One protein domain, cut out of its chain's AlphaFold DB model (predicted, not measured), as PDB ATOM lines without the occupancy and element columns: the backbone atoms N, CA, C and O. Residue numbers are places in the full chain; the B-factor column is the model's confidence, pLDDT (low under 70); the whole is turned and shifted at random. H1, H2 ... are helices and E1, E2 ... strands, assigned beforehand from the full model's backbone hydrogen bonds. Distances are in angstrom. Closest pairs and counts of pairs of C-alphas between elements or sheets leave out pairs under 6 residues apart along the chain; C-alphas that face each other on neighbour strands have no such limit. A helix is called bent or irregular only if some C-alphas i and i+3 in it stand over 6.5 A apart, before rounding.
ATOM      1  N   ASP A   3     226.250 266.381 307.971       82.50
ATOM      2  CA  ASP A   3     224.900 266.766 307.566       82.50
ATOM      3  C   ASP A   3     223.831 265.679 307.831       82.50
ATOM      4  O   ASP A   3     222.646 265.997 307.842       82.50
ATOM      5  N   LEU A   4     224.217 264.419 308.089       83.25
ATOM      6  CA  LEU A   4     223.279 263.371 308.525       83.25
ATOM      7  C   LEU A   4     222.964 263.428 310.026       83.25
ATOM      8  O   LEU A   4     221.948 262.880 310.450       83.25
ATOM      9  N   GLU A   5     223.803 264.082 310.833       85.56
ATOM     10  CA  GLU A   5     223.684 264.102 312.296       85.56
ATOM     11  C   GLU A   5     222.292 264.540 312.794       85.56
ATOM     12  O   GLU A   5     221.733 263.830 313.635       85.56
ATOM     13  N   PRO A   6     221.667 265.617 312.265       87.31
ATOM     14  CA  PRO A   6     220.336 266.025 312.715       87.31
ATOM     15  C   PRO A   6     219.281 264.935 312.485       87.31
ATOM     16  O   PRO A   6     218.497 264.631 313.382       87.31
ATOM     17  N   ALA A   7     219.309 264.284 311.317       87.12
ATOM     18  CA  ALA A   7     218.354 263.237 310.961       87.12
ATOM     19  C   ALA A   7     218.520 261.974 311.825       87.12
ATOM     20  O   ALA A   7     217.529 261.375 312.245       87.12
ATOM     21  N   LEU A   8     219.766 261.583 312.121       88.44
ATOM     22  CA  LEU A   8     220.065 260.452 313.007       88.44
ATOM     23  C   LEU A   8     219.591 260.735 314.440       88.44
ATOM     24  O   LEU A   8     218.950 259.890 315.069       88.44
ATOM     25  N   ARG A   9     219.844 261.950 314.940       88.12
ATOM     26  CA  ARG A   9     219.434 262.375 316.284       88.12
ATOM     27  C   ARG A   9     217.916 262.425 316.440       88.12
ATOM     28  O   ARG A   9     217.396 261.981 317.463       88.12
ATOM     29  N   ASP A  10     217.207 262.923 315.432       88.69
ATOM     30  CA  ASP A  10     215.744 262.954 315.430       88.69
ATOM     31  C   ASP A  10     215.145 261.547 315.406       88.69
ATOM     32  O   ASP A  10     214.181 261.274 316.126       88.69
ATOM     33  N   LYS A  11     215.734 260.624 314.633       88.56
ATOM     34  CA  LYS A  11     215.330 259.213 314.648       88.56
ATOM     35  C   LYS A  11     215.517 258.572 316.023       88.56
ATOM     36  O   LYS A  11     214.611 257.869 316.460       88.56
ATOM     37  N   LEU A  12     216.621 258.835 316.727       88.75
ATOM     38  CA  LEU A  12     216.786 258.330 318.096       88.75
ATOM     39  C   LEU A  12     215.726 258.876 319.046       88.75
ATOM     40  O   LEU A  12     215.088 258.103 319.749       88.75
ATOM     41  N   ARG A  13     215.505 260.195 319.051       86.75
ATOM     42  CA  ARG A  13     214.552 260.841 319.971       86.75
ATOM     43  C   ARG A  13     213.117 260.350 319.799       86.75
ATOM     44  O   ARG A  13     212.358 260.360 320.759       86.75
ATOM     45  N   LYS A  14     212.742 259.946 318.585       88.31
ATOM     46  CA  LYS A  14     211.421 259.364 318.302       88.31
ATOM     47  C   LYS A  14     211.275 257.932 318.816       88.31
ATOM     48  O   LYS A  14     210.163 257.532 319.132       88.31
ATOM     49  N   ASN A  15     212.372 257.179 318.870       87.12
ATOM     50  CA  ASN A  15     212.368 255.751 319.193       87.12
ATOM     51  C   ASN A  15     212.741 255.447 320.649       87.12
ATOM     52  O   ASN A  15     212.344 254.408 321.165       87.12
ATOM     53  N   PHE A  16     213.478 256.340 321.316       85.00
ATOM     54  CA  PHE A  16     213.949 256.156 322.687       85.00
ATOM     55  C   PHE A  16     213.591 257.372 323.546       85.00
ATOM     56  O   PHE A  16     214.048 258.488 323.294       85.00
ATOM     57  N   ALA A  17     212.777 257.146 324.580       75.88
ATOM     58  CA  ALA A  17     212.336 258.186 325.513       75.88
ATOM     59  C   ALA A  17     213.315 258.420 326.682       75.88
ATOM     60  O   ALA A  17     213.270 259.469 327.327       75.88
ATOM     61  N   ARG A  18     214.190 257.446 326.967       74.62
ATOM     62  CA  ARG A  18     215.159 257.449 328.072       74.62
ATOM     63  C   ARG A  18     216.464 256.771 327.631       74.62
ATOM     64  O   ARG A  18     216.464 255.973 326.698       74.62
ATOM     65  N   GLY A  19     217.556 257.112 328.313       75.88
ATOM     66  CA  GLY A  19     218.894 256.563 328.088       75.88
ATOM     67  C   GLY A  19     219.847 257.593 327.484       75.88
ATOM     68  O   GLY A  19     219.422 258.555 326.832       75.88
ATOM     69  N   LYS A  20     221.149 257.423 327.730       82.88
ATOM     70  CA  LYS A  20     222.189 258.246 327.097       82.88
ATOM     71  C   LYS A  20     222.755 257.479 325.908       82.88
ATOM     72  O   LYS A  20     223.575 256.588 326.074       82.88
ATOM     73  N   LEU A  21     222.342 257.869 324.706       84.19
ATOM     74  CA  LEU A  21     222.817 257.262 323.465       84.19
ATOM     75  C   LEU A  21     223.886 258.140 322.812       84.19
ATOM     76  O   LEU A  21     223.668 259.332 322.580       84.19
ATOM     77  N   GLU A  22     225.027 257.535 322.495       85.44
ATOM     78  CA  GLU A  22     226.105 258.148 321.723       85.44
ATOM     79  C   GLU A  22     226.211 257.446 320.368       85.44
ATOM     80  O   GLU A  22     226.213 256.218 320.292       85.44
ATOM     81  N   ILE A  23     226.262 258.223 319.286       83.94
ATOM     82  CA  ILE A  23     226.381 257.698 317.924       83.94
ATOM     83  C   ILE A  23     227.668 258.236 317.322       83.94
ATOM     84  O   ILE A  23     227.893 259.446 317.309       83.94
ATOM     85  N   SER A  24     228.459 257.348 316.731       84.19
ATOM     86  CA  SER A  24     229.544 257.729 315.835       84.19
ATOM     87  C   SER A  24     229.337 257.056 314.482       84.19
ATOM     88  O   SER A  24     229.060 255.862 314.402       84.19
ATOM     89  N   LEU A  25     229.429 257.839 313.406       83.81
ATOM     90  CA  LEU A  25     229.329 257.336 312.041       83.81
ATOM     91  C   LEU A  25     230.646 257.601 311.324       83.81
ATOM     92  O   LEU A  25     231.000 258.749 311.057       83.81
ATOM     93  N   ASN A  26     231.348 256.522 310.998       83.19
ATOM     94  CA  ASN A  26     232.623 256.562 310.301       83.19
ATOM     95  C   ASN A  26     232.471 255.854 308.961       83.19
ATOM     96  O   ASN A  26     232.224 254.654 308.910       83.19
ATOM     97  N   PHE A  27     232.636 256.602 307.875       81.81
ATOM     98  CA  PHE A  27     232.698 256.034 306.537       81.81
ATOM     99  C   PHE A  27     234.156 255.902 306.119       81.81
ATOM    100  O   PHE A  27     234.901 256.881 306.144       81.81
ATOM    101  N   ARG A  28     234.550 254.690 305.738       77.12
ATOM    102  CA  ARG A  28     235.838 254.409 305.109       77.12
ATOM    103  C   ARG A  28     235.537 253.878 303.718       77.12
ATOM    104  O   ARG A  28     234.937 252.817 303.596       77.12
ATOM    105  N   ALA A  29     235.897 254.647 302.697       70.19
ATOM    106  CA  ALA A  29     235.907 254.133 301.338       70.19
ATOM    107  C   ALA A  29     237.061 253.132 301.222       70.19
ATOM    108  O   ALA A  29     238.158 253.409 301.712       70.19
ATOM    109  N   ASP A  30     236.809 251.986 300.600       64.75
ATOM    110  CA  ASP A  30     237.847 250.989 300.373       64.75
ATOM    111  C   ASP A  30     238.748 251.471 299.227       64.75
ATOM    112  O   ASP A  30     238.382 251.437 298.048       64.75
ATOM    113  N   VAL A  31     239.900 252.042 299.578       54.62
ATOM    114  CA  VAL A  31     240.808 252.689 298.614       54.62
ATOM    115  C   VAL A  31     241.508 251.645 297.731       54.62
ATOM    116  O   VAL A  31     241.879 251.955 296.601       54.62
ATOM    117  N   GLU A  32     241.626 250.394 298.188       52.69
ATOM    118  CA  GLU A  32     242.359 249.337 297.475       52.69
ATOM    119  C   GLU A  32     241.606 248.749 296.268       52.69
ATOM    120  O   GLU A  32     242.248 248.305 295.319       52.69
ATOM    121  N   GLN A  33     240.269 248.809 296.230       48.56
ATOM    122  CA  GLN A  33     239.476 248.378 295.063       48.56
ATOM    123  C   GLN A  33     239.084 249.528 294.118       48.56
ATOM    124  O   GLN A  33     238.474 249.300 293.075       48.56
ATOM    125  N   SER A  34     239.456 250.767 294.451       49.03
ATOM    126  CA  SER A  34     238.947 251.981 293.802       49.03
ATOM    127  C   SER A  34     239.971 252.688 292.909       49.03
ATOM    128  O   SER A  34     239.901 253.902 292.745       49.03
ATOM    129  N   GLN A  35     240.892 251.966 292.268       52.88
ATOM    130  CA  GLN A  35     241.526 252.476 291.040       52.88
ATOM    131  C   GLN A  35     240.694 252.090 289.810       52.88
ATOM    132  O   GLN A  35     241.219 251.649 288.790       52.88
ATOM    133  N   ASN A  36     239.371 252.264 289.899       59.34
ATOM    134  CA  ASN A  36     238.518 252.285 288.718       59.34
ATOM    135  C   ASN A  36     238.801 253.595 287.988       59.34
ATOM    136  O   ASN A  36     238.151 254.617 288.217       59.34
ATOM    137  N   PHE A  37     239.841 253.557 287.164       66.38
ATOM    138  CA  PHE A  37     240.152 254.607 286.222       66.38
ATOM    139  C   PHE A  37     238.972 254.755 285.263       66.38
ATOM    140  O   PHE A  37     238.708 253.873 284.446       66.38
ATOM    141  N   CYS A  38     238.248 255.862 285.371       74.62
ATOM    142  CA  CYS A  38     237.282 256.263 284.367       74.62
ATOM    143  C   CYS A  38     237.965 257.212 283.381       74.62
ATOM    144  O   CYS A  38     238.711 258.114 283.758       74.62
ATOM    145  N   VAL A  39     237.740 256.975 282.092       80.62
ATOM    146  CA  VAL A  39     238.219 257.868 281.039       80.62
ATOM    147  C   VAL A  39     237.144 258.917 280.794       80.62
ATOM    148  O   VAL A  39     235.990 258.581 280.518       80.62
ATOM    149  N   ASN A  40     237.514 260.192 280.875       84.56
ATOM    150  CA  ASN A  40     236.634 261.279 280.475       84.56
ATOM    151  C   ASN A  40     236.523 261.309 278.943       84.56
ATOM    152  O   ASN A  40     237.294 261.987 278.262       84.56
ATOM    153  N   ASN A  41     235.563 260.557 278.402       85.56
ATOM    154  CA  ASN A  41     235.373 260.408 276.957       85.56
ATOM    155  C   ASN A  41     235.144 261.749 276.245       85.56
ATOM    156  O   ASN A  41     235.681 261.956 275.162       85.56
ATOM    157  N   ALA A  42     234.435 262.692 276.876       86.25
ATOM    158  CA  ALA A  42     234.208 264.019 276.303       86.25
ATOM    159  C   ALA A  42     235.523 264.798 276.130       86.25
ATOM    160  O   ALA A  42     235.746 265.434 275.101       86.25
ATOM    161  N   LEU A  43     236.425 264.717 277.114       86.19
ATOM    162  CA  LEU A  43     237.743 265.342 277.022       86.19
ATOM    163  C   LEU A  43     238.641 264.630 276.001       86.19
ATOM    164  O   LEU A  43     239.377 265.290 275.272       86.19
ATOM    165  N   VAL A  44     238.564 263.299 275.907       88.56
ATOM    166  CA  VAL A  44     239.292 262.523 274.887       88.56
ATOM    167  C   VAL A  44     238.846 262.904 273.476       88.56
ATOM    168  O   VAL A  44     239.693 263.085 272.603       88.56
ATOM    169  N   GLU A  45     237.545 263.084 273.246       88.44
ATOM    170  CA  GLU A  45     237.012 263.548 271.962       88.44
ATOM    171  C   GLU A  45     237.497 264.963 271.618       88.44
ATOM    172  O   GLU A  45     237.959 265.200 270.499       88.44
ATOM    173  N   GLN A  46     237.467 265.888 272.583       88.06
ATOM    174  CA  GLN A  46     237.986 267.251 272.409       88.06
ATOM    175  C   GLN A  46     239.489 267.262 272.098       88.06
ATOM    176  O   GLN A  46     239.933 267.976 271.195       88.06
ATOM    177  N   LEU A  47     240.276 266.439 272.799       85.56
ATOM    178  CA  LEU A  47     241.702 266.267 272.525       85.56
ATOM    179  C   LEU A  47     241.929 265.678 271.132       85.56
ATOM    180  O   LEU A  47     242.773 266.179 270.397       85.56
ATOM    181  N   GLY A  48     241.149 264.674 270.727       86.06
ATOM    182  CA  GLY A  48     241.217 264.092 269.387       86.06
ATOM    183  C   GLY A  48     240.993 265.127 268.281       86.06
ATOM    184  O   GLY A  48     241.762 265.177 267.319       86.06
ATOM    185  N   GLN A  49     239.998 266.004 268.443       87.44
ATOM    186  CA  GLN A  49     239.730 267.098 267.501       87.44
ATOM    187  C   GLN A  49     240.883 268.112 267.448       87.44
ATOM    188  O   GLN A  49     241.322 268.492 266.362       87.44
ATOM    189  N   ALA A  50     241.417 268.520 268.605       85.06
ATOM    190  CA  ALA A  50     242.553 269.442 268.673       85.06
ATOM    191  C   ALA A  50     243.811 268.851 268.012       85.06
ATOM    192  O   ALA A  50     244.522 269.533 267.272       85.06
ATOM    193  N   LEU A  51     244.062 267.557 268.217       82.94
ATOM    194  CA  LEU A  51     245.192 266.853 267.619       82.94
ATOM    195  C   LEU A  51     245.086 266.773 266.093       82.94
ATOM    196  O   LEU A  51     246.082 267.004 265.408       82.94
ATOM    197  N   GLN A  52     243.890 266.528 265.548       83.25
ATOM    198  CA  GLN A  52     243.659 266.546 264.099       83.25
ATOM    199  C   GLN A  52     243.958 267.921 263.478       83.25
ATOM    200  O   GLN A  52     244.587 267.994 262.422       83.25
ATOM    201  N   GLN A  53     243.570 269.016 264.145       82.25
ATOM    202  CA  GLN A  53     243.868 270.380 263.684       82.25
ATOM    203  C   GLN A  53     245.380 270.657 263.639       82.25
ATOM    204  O   GLN A  53     245.895 271.220 262.668       82.25
ATOM    205  N   VAL A  54     246.107 270.220 264.669       80.44
ATOM    206  CA  VAL A  54     247.565 270.386 264.758       80.44
ATOM    207  C   VAL A  54     248.281 269.547 263.694       80.44
ATOM    208  O   VAL A  54     249.164 270.058 263.003       80.44
ATOM    209  N   GLN A  55     247.868 268.291 263.498       80.25
ATOM    210  CA  GLN A  55     248.430 267.408 262.468       80.25
ATOM    211  C   GLN A  55     248.205 267.942 261.048       80.25
ATOM    212  O   GLN A  55     249.101 267.838 260.209       80.25
ATOM    213  N   GLY A  56     247.050 268.560 260.780       78.62
ATOM    214  CA  GLY A  56     246.780 269.219 259.499       78.62
ATOM    215  C   GLY A  56     247.705 270.408 259.209       78.62
ATOM    216  O   GLY A  56     247.951 270.712 258.047       78.62
ATOM    217  N   THR A  57     248.252 271.047 260.250       76.62
ATOM    218  CA  THR A  57     249.115 272.235 260.128       76.62
ATOM    219  C   THR A  57     250.605 271.883 260.060       76.62
ATOM    220  O   THR A  57     251.354 272.516 259.321       76.62
ATOM    221  N   LEU A  58     251.050 270.882 260.828       71.12
ATOM    222  CA  LEU A  58     252.472 270.530 260.981       71.12
ATOM    223  C   LEU A  58     252.925 269.346 260.103       71.12
ATOM    224  O   LEU A  58     254.118 269.052 260.049       71.12
ATOM    225  N   GLY A  59     251.996 268.683 259.407       63.19
ATOM    226  CA  GLY A  59     252.256 267.470 258.628       63.19
ATOM    227  C   GLY A  59     252.183 266.190 259.473       63.19
ATOM    228  O   GLY A  59     252.476 266.184 260.670       63.19
ATOM    229  N   GLN A  60     251.769 265.080 258.850       63.38
ATOM    230  CA  GLN A  60     251.585 263.783 259.516       63.38
ATOM    231  C   GLN A  60     252.931 263.113 259.826       63.38
ATOM    232  O   GLN A  60     253.386 262.268 259.063       63.38
ATOM    233  N   SER A  61     253.586 263.496 260.923       56.34
ATOM    234  CA  SER A  61     254.879 262.893 261.286       56.34
ATOM    235  C   SER A  61     254.844 261.997 262.527       56.34
ATOM    236  O   SER A  61     255.650 261.080 262.609       56.34
ATOM    237  N   ASN A  62     253.889 262.152 263.455       61.62
ATOM    238  CA  ASN A  62     253.868 261.347 264.687       61.62
ATOM    239  C   ASN A  62     252.478 260.784 265.023       61.62
ATOM    240  O   ASN A  62     251.498 261.525 265.134       61.62
ATOM    241  N   SER A  63     252.414 259.467 265.244       66.69
ATOM    242  CA  SER A  63     251.281 258.790 265.882       66.69
ATOM    243  C   SER A  63     251.332 259.018 267.393       66.69
ATOM    244  O   SER A  63     252.343 258.709 268.021       66.69
ATOM    245  N   ILE A  64     250.250 259.528 267.976       70.69
ATOM    246  CA  ILE A  64     250.158 259.777 269.421       70.69
ATOM    247  C   ILE A  64     249.821 258.473 270.131       70.69
ATOM    248  O   ILE A  64     248.940 257.727 269.696       70.69
ATOM    249  N   SER A  65     250.522 258.195 271.225       81.00
ATOM    250  CA  SER A  65     250.268 256.990 272.007       81.00
ATOM    251  C   SER A  65     249.003 257.167 272.857       81.00
ATOM    252  O   SER A  65     248.871 258.185 273.539       81.00
ATOM    253  N   PRO A  66     248.096 256.174 272.932       80.25
ATOM    254  CA  PRO A  66     246.983 256.199 273.887       80.25
ATOM    255  C   PRO A  66     247.435 256.442 275.337       80.25
ATOM    256  O   PRO A  66     246.723 257.071 276.115       80.25
ATOM    257  N   LEU A  67     248.655 256.022 275.693       82.88
ATOM    258  CA  LEU A  67     249.244 256.286 277.010       82.88
ATOM    259  C   LEU A  67     249.569 257.770 277.242       82.88
ATOM    260  O   LEU A  67     249.587 258.210 278.386       82.88
ATOM    261  N   GLU A  68     249.837 258.546 276.192       82.69
ATOM    262  CA  GLU A  68     250.042 259.997 276.289       82.69
ATOM    263  C   GLU A  68     248.714 260.724 276.500       82.69
ATOM    264  O   GLU A  68     248.652 261.664 277.289       82.69
ATOM    265  N   VAL A  69     247.637 260.229 275.880       83.56
ATOM    266  CA  VAL A  69     246.275 260.746 276.084       83.56
ATOM    267  C   VAL A  69     245.817 260.504 277.522       83.56
ATOM    268  O   VAL A  69     245.324 261.425 278.164       83.56
ATOM    269  N   LEU A  70     246.058 259.311 278.077       83.94
ATOM    270  CA  LEU A  70     245.726 259.010 279.478       83.94
ATOM    271  C   LEU A  70     246.521 259.854 280.488       83.94
ATOM    272  O   LEU A  70     246.040 260.095 281.592       83.94
ATOM    273  N   LYS A  71     247.725 260.317 280.127       84.06
ATOM    274  CA  LYS A  71     248.539 261.215 280.964       84.06
ATOM    275  C   LYS A  71     248.063 262.667 280.925       84.06
ATOM    276  O   LYS A  71     248.542 263.472 281.724       84.06
ATOM    277  N   TRP A  72     247.165 263.018 280.007       82.38
ATOM    278  CA  TRP A  72     246.676 264.381 279.898       82.38
ATOM    279  C   TRP A  72     245.806 264.739 281.115       82.38
ATOM    280  O   TRP A  72     244.918 263.957 281.480       82.38
ATOM    281  N   PRO A  73     246.027 265.902 281.761       80.69
ATOM    282  CA  PRO A  73     245.279 266.289 282.951       80.69
ATOM    283  C   PRO A  73     243.763 266.216 282.733       80.69
ATOM    284  O   PRO A  73     243.232 266.838 281.816       80.69
ATOM    285  N   GLY A  74     243.071 265.451 283.581       78.81
ATOM    286  CA  GLY A  74     241.612 265.299 283.549       78.81
ATOM    287  C   GLY A  74     241.070 264.196 282.632       78.81
ATOM    288  O   GLY A  74     239.862 263.961 282.666       78.81
ATOM    289  N   VAL A  75     241.914 263.510 281.844       83.12
ATOM    290  CA  VAL A  75     241.490 262.367 281.009       83.12
ATOM    291  C   VAL A  75     241.290 261.120 281.852       83.12
ATOM    292  O   VAL A  75     240.256 260.466 281.744       83.12
ATOM    293  N   LEU A  76     242.269 260.800 282.694       79.94
ATOM    294  CA  LEU A  76     242.171 259.722 283.661       79.94
ATOM    295  C   LEU A  76     241.559 260.286 284.944       79.94
ATOM    296  O   LEU A  76     242.182 261.083 285.646       79.94
ATOM    297  N   GLN A  77     240.324 259.900 285.223       72.44
ATOM    298  CA  GLN A  77     239.593 260.274 286.421       72.44
ATOM    299  C   GLN A  77     239.481 259.056 287.338       72.44
ATOM    300  O   GLN A  77     239.491 257.905 286.903       72.44
ATOM    301  N   THR A  78     239.403 259.310 288.635       66.06
ATOM    302  CA  THR A  78     238.989 258.312 289.619       66.06
ATOM    303  C   THR A  78     237.477 258.375 289.752       66.06
ATOM    304  O   THR A  78     236.937 259.476 289.867       66.06
ATOM    305  N   ALA A  79     236.803 257.224 289.764       62.56
ATOM    306  CA  ALA A  79     235.368 257.162 290.014       62.56
ATOM    307  C   ALA A  79     234.998 257.955 291.283       62.56
ATOM    308  O   ALA A  79     235.469 257.649 292.381       62.56
ATOM    309  N   GLU A  80     234.176 258.997 291.129       61.59
ATOM    310  CA  GLU A  80     233.639 259.733 292.268       61.59
ATOM    311  C   GLU A  80     232.633 258.846 293.004       61.59
ATOM    312  O   GLU A  80     231.735 258.252 292.406       61.59
ATOM    313  N   VAL A  81     232.790 258.740 294.321       65.25
ATOM    314  CA  VAL A  81     231.825 258.038 295.167       65.25
ATOM    315  C   VAL A  81     230.511 258.818 295.143       65.25
ATOM    316  O   VAL A  81     230.491 259.995 295.508       65.25
ATOM    317  N   ASP A  82     229.405 258.161 294.777       73.56
ATOM    318  CA  ASP A  82     228.069 258.747 294.908       73.56
ATOM    319  C   ASP A  82     227.700 258.876 296.394       73.56
ATOM    320  O   ASP A  82     227.121 257.990 297.035       73.56
ATOM    321  N   TYR A  83     228.046 260.026 296.963       78.12
ATOM    322  CA  TYR A  83     227.749 260.350 298.349       78.12
ATOM    323  C   TYR A  83     226.244 260.375 298.651       78.12
ATOM    324  O   TYR A  83     225.885 260.224 299.820       78.12
ATOM    325  N   ALA A  84     225.355 260.552 297.665       81.94
ATOM    326  CA  ALA A  84     223.912 260.504 297.894       81.94
ATOM    327  C   ALA A  84     223.450 259.064 298.156       81.94
ATOM    328  O   ALA A  84     222.743 258.818 299.139       81.94
ATOM    329  N   GLN A  85     223.924 258.107 297.354       83.06
ATOM    330  CA  GLN A  85     223.645 256.683 297.557       83.06
ATOM    331  C   GLN A  85     224.208 256.183 298.895       83.06
ATOM    332  O   GLN A  85     223.509 255.509 299.654       83.06
ATOM    333  N   VAL A  86     225.439 256.578 299.239       84.56
ATOM    334  CA  VAL A  86     226.057 256.214 300.525       84.56
ATOM    335  C   VAL A  86     225.261 256.779 301.708       84.56
ATOM    336  O   VAL A  86     225.029 256.072 302.690       84.56
ATOM    337  N   LYS A  87     224.798 258.033 301.625       86.19
ATOM    338  CA  LYS A  87     223.963 258.653 302.668       86.19
ATOM    339  C   LYS A  87     222.632 257.917 302.851       86.19
ATOM    340  O   LYS A  87     222.213 257.704 303.989       86.19
ATOM    341  N   ALA A  88     221.981 257.522 301.758       87.69
ATOM    342  CA  ALA A  88     220.732 256.766 301.811       87.69
ATOM    343  C   ALA A  88     220.930 255.397 302.482       87.69
ATOM    344  O   ALA A  88     220.185 255.045 303.398       87.69
ATOM    345  N   LEU A  89     221.987 254.673 302.098       88.81
ATOM    346  CA  LEU A  89     222.322 253.380 302.692       88.81
ATOM    347  C   LEU A  89     222.662 253.511 304.184       88.81
ATOM    348  O   LEU A  89     222.193 252.721 304.999       88.81
ATOM    349  N   ALA A  90     223.413 254.547 304.565       89.88
ATOM    350  CA  ALA A  90     223.732 254.828 305.962       89.88
ATOM    351  C   ALA A  90     222.471 255.040 306.819       89.88
ATOM    352  O   ALA A  90     222.371 254.500 307.920       89.88
ATOM    353  N   LEU A  91     221.478 255.781 306.312       89.56
ATOM    354  CA  LEU A  91     220.203 255.998 307.007       89.56
ATOM    355  C   LEU A  91     219.361 254.722 307.136       89.56
ATOM    356  O   LEU A  91     218.618 254.585 308.117       89.56
ATOM    357  N   GLN A  92     219.457 253.816 306.162       91.44
ATOM    358  CA  GLN A  92     218.797 252.513 306.191       91.44
ATOM    359  C   GLN A  92     219.456 251.579 307.214       91.44
ATOM    360  O   GLN A  92     218.760 251.016 308.055       91.44
ATOM    361  N   LEU A  93     220.786 251.465 307.200       92.00
ATOM    362  CA  LEU A  93     221.532 250.671 308.184       92.00
ATOM    363  C   LEU A  93     221.310 251.188 309.606       92.00
ATOM    364  O   LEU A  93     221.134 250.412 310.539       92.00
ATOM    365  N   PHE A  94     221.247 252.509 309.772       92.12
ATOM    366  CA  PHE A  94     220.943 253.105 311.066       92.12
ATOM    367  C   PHE A  94     219.532 252.764 311.560       92.12
ATOM    368  O   PHE A  94     219.334 252.540 312.749       92.12
ATOM    369  N   GLN A  95     218.549 252.689 310.656       92.12
ATOM    370  CA  GLN A  95     217.199 252.248 311.007       92.12
ATOM    371  C   GLN A  95     217.197 250.796 311.504       92.12
ATOM    372  O   GLN A  95     216.608 250.512 312.541       92.12
ATOM    373  N   GLN A  96     217.914 249.908 310.814       94.25
ATOM    374  CA  GLN A  96     218.058 248.510 311.231       94.25
ATOM    375  C   GLN A  96     218.752 248.389 312.592       94.25
ATOM    376  O   GLN A  96     218.336 247.590 313.424       94.25
ATOM    377  N   ALA A  97     219.774 249.210 312.854       92.75
ATOM    378  CA  ALA A  97     220.447 249.240 314.150       92.75
ATOM    379  C   ALA A  97     219.509 249.687 315.288       92.75
ATOM    380  O   ALA A  97     219.573 249.134 316.383       92.75
ATOM    381  N   ILE A  98     218.614 250.654 315.035       92.56
ATOM    382  CA  ILE A  98     217.581 251.060 316.004       92.56
ATOM    383  C   ILE A  98     216.640 249.893 316.313       92.56
ATOM    384  O   ILE A  98     216.378 249.627 317.482       92.56
ATOM    385  N   GLU A  99     216.150 249.202 315.284       93.44
ATOM    386  CA  GLU A  99     215.224 248.071 315.436       93.44
ATOM    387  C   GLU A  99     215.874 246.911 316.200       93.44
ATOM    388  O   GLU A  99     215.267 246.346 317.107       93.44
ATOM    389  N   GLN A 100     217.139 246.602 315.903       93.75
ATOM    390  CA  GLN A 100     217.907 245.597 316.640       93.75
ATOM    391  C   GLN A 100     218.115 245.996 318.105       93.75
ATOM    392  O   GLN A 100     217.941 245.164 318.993       93.75
ATOM    393  N   LEU A 101     218.440 247.265 318.372       90.88
ATOM    394  CA  LEU A 101     218.602 247.764 319.737       90.88
ATOM    395  C   LEU A 101     217.287 247.704 320.527       90.88
ATOM    396  O   LEU A 101     217.304 247.349 321.702       90.88
ATOM    397  N   GLN A 102     216.152 248.025 319.900       90.25
ATOM    398  CA  GLN A 102     214.832 247.895 320.525       90.25
ATOM    399  C   GLN A 102     214.512 246.438 320.860       90.25
ATOM    400  O   GLN A 102     214.182 246.150 322.005       90.25
TER     401      GLN A 102
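This is residues 3 to 102 of the 247 residues of the protein "Protein YicC" of gamma proteobacterium IMCC2047 (UniProt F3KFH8). The model is a long, thin, loosely built rod with two helical ends and a narrow waist: H1 and H4 are side by side at one end, H2 with the short H3 near its beginning makes the other, and a small ribbon of two strands, E1 and E2, lies between the ends. Residues 16 to 36, a long stretch with no named element, run back from the far end of the H1 and H4 pair to the waist. The printed part has 100 residues with four named helices and two named strands, in the order H1, E1, H2, H3, E2, H4; the sheet has the order E1 - E2 and is antiparallel, and the class is mostly helix. The whole is extended, with a radius of gyration of the C-alphas of 24.5 A, and the C-alphas span 79 by 23 by 16 A.

H1 is residues 3 to 15 and measures 20.3 A from first to last C-alpha, beginning with C-alpha 3 at (224.900, 266.766, 307.566). H1 is irregular, but only just: C-alphas 3 and 6 are 6.9 A apart. After residues 16 to 36 comes the strand E1, residues 37 to 39, 6.4 A long. H2 is residues 41 to 58, 25.5 A long, and ends with C-alpha 58 at (252.472, 270.530, 260.981). H3 is the short helix of residues 66 to 70, 6.4 A long. The strand E2, residues 76 to 78, is 6.9 A long. H4, the longest helix, is residues 83 to 102 and measures 28.5 A, ending with C-alpha 102 at (214.832, 247.895, 320.525).

H1 and H4 touch, with 5 pairs of C-alphas within 8 A. Their closest C-alphas are those of Leu 8 and Leu 91, 7.5 A apart. They run the same way at a shallow tilt of 22 degrees, and their centres are 11.0 A apart. H1 and H2 are apart, and so are H2 and H4. E1 and E2 are antiparallel neighbours, with 131 degrees between their N-to-C directions. C-alphas 38 and 77, which face each other, are 5.1 A apart. Across this pair, N 38 and O 77 are within hydrogen-bond range at 2.8 A, and so are N 77 and O 38, also at 2.8 A. H2 and H3 are close but not clearly touching, with the closest C-alphas, those of Val 44 and Val 69, 7.3 A apart. The closest C-alphas of H3 and E2 are those of Leu 70 and Leu 76, 5.5 A apart. In H2, H3 and H4 every O i to N i+4 pair is within hydrogen-bond range, while in H1 it is 8 of 9.

The outline is a rod, and the two C-alphas farthest apart are those of Arg 18, just after H1, and Gly 59, just after H2, 79.4 A apart. The first and last printed C-alphas, those of Asp 3 and Gln 102, are 25.0 A apart. The printed part has no cut. The link from H1 to E1, of 21 residues, is long; the link from H2 to H3, of 7 residues, is short; the links from E1 to H2, from H3 to E2 and from E2 to H4 are tight. The mean pLDDT of the printed part is 80.0. It is under 70 in 17 residues, namely residues 30 to 37, 59 to 63 and 78 to 81. H4 has a mean pLDDT of 89 and E2 one of 73.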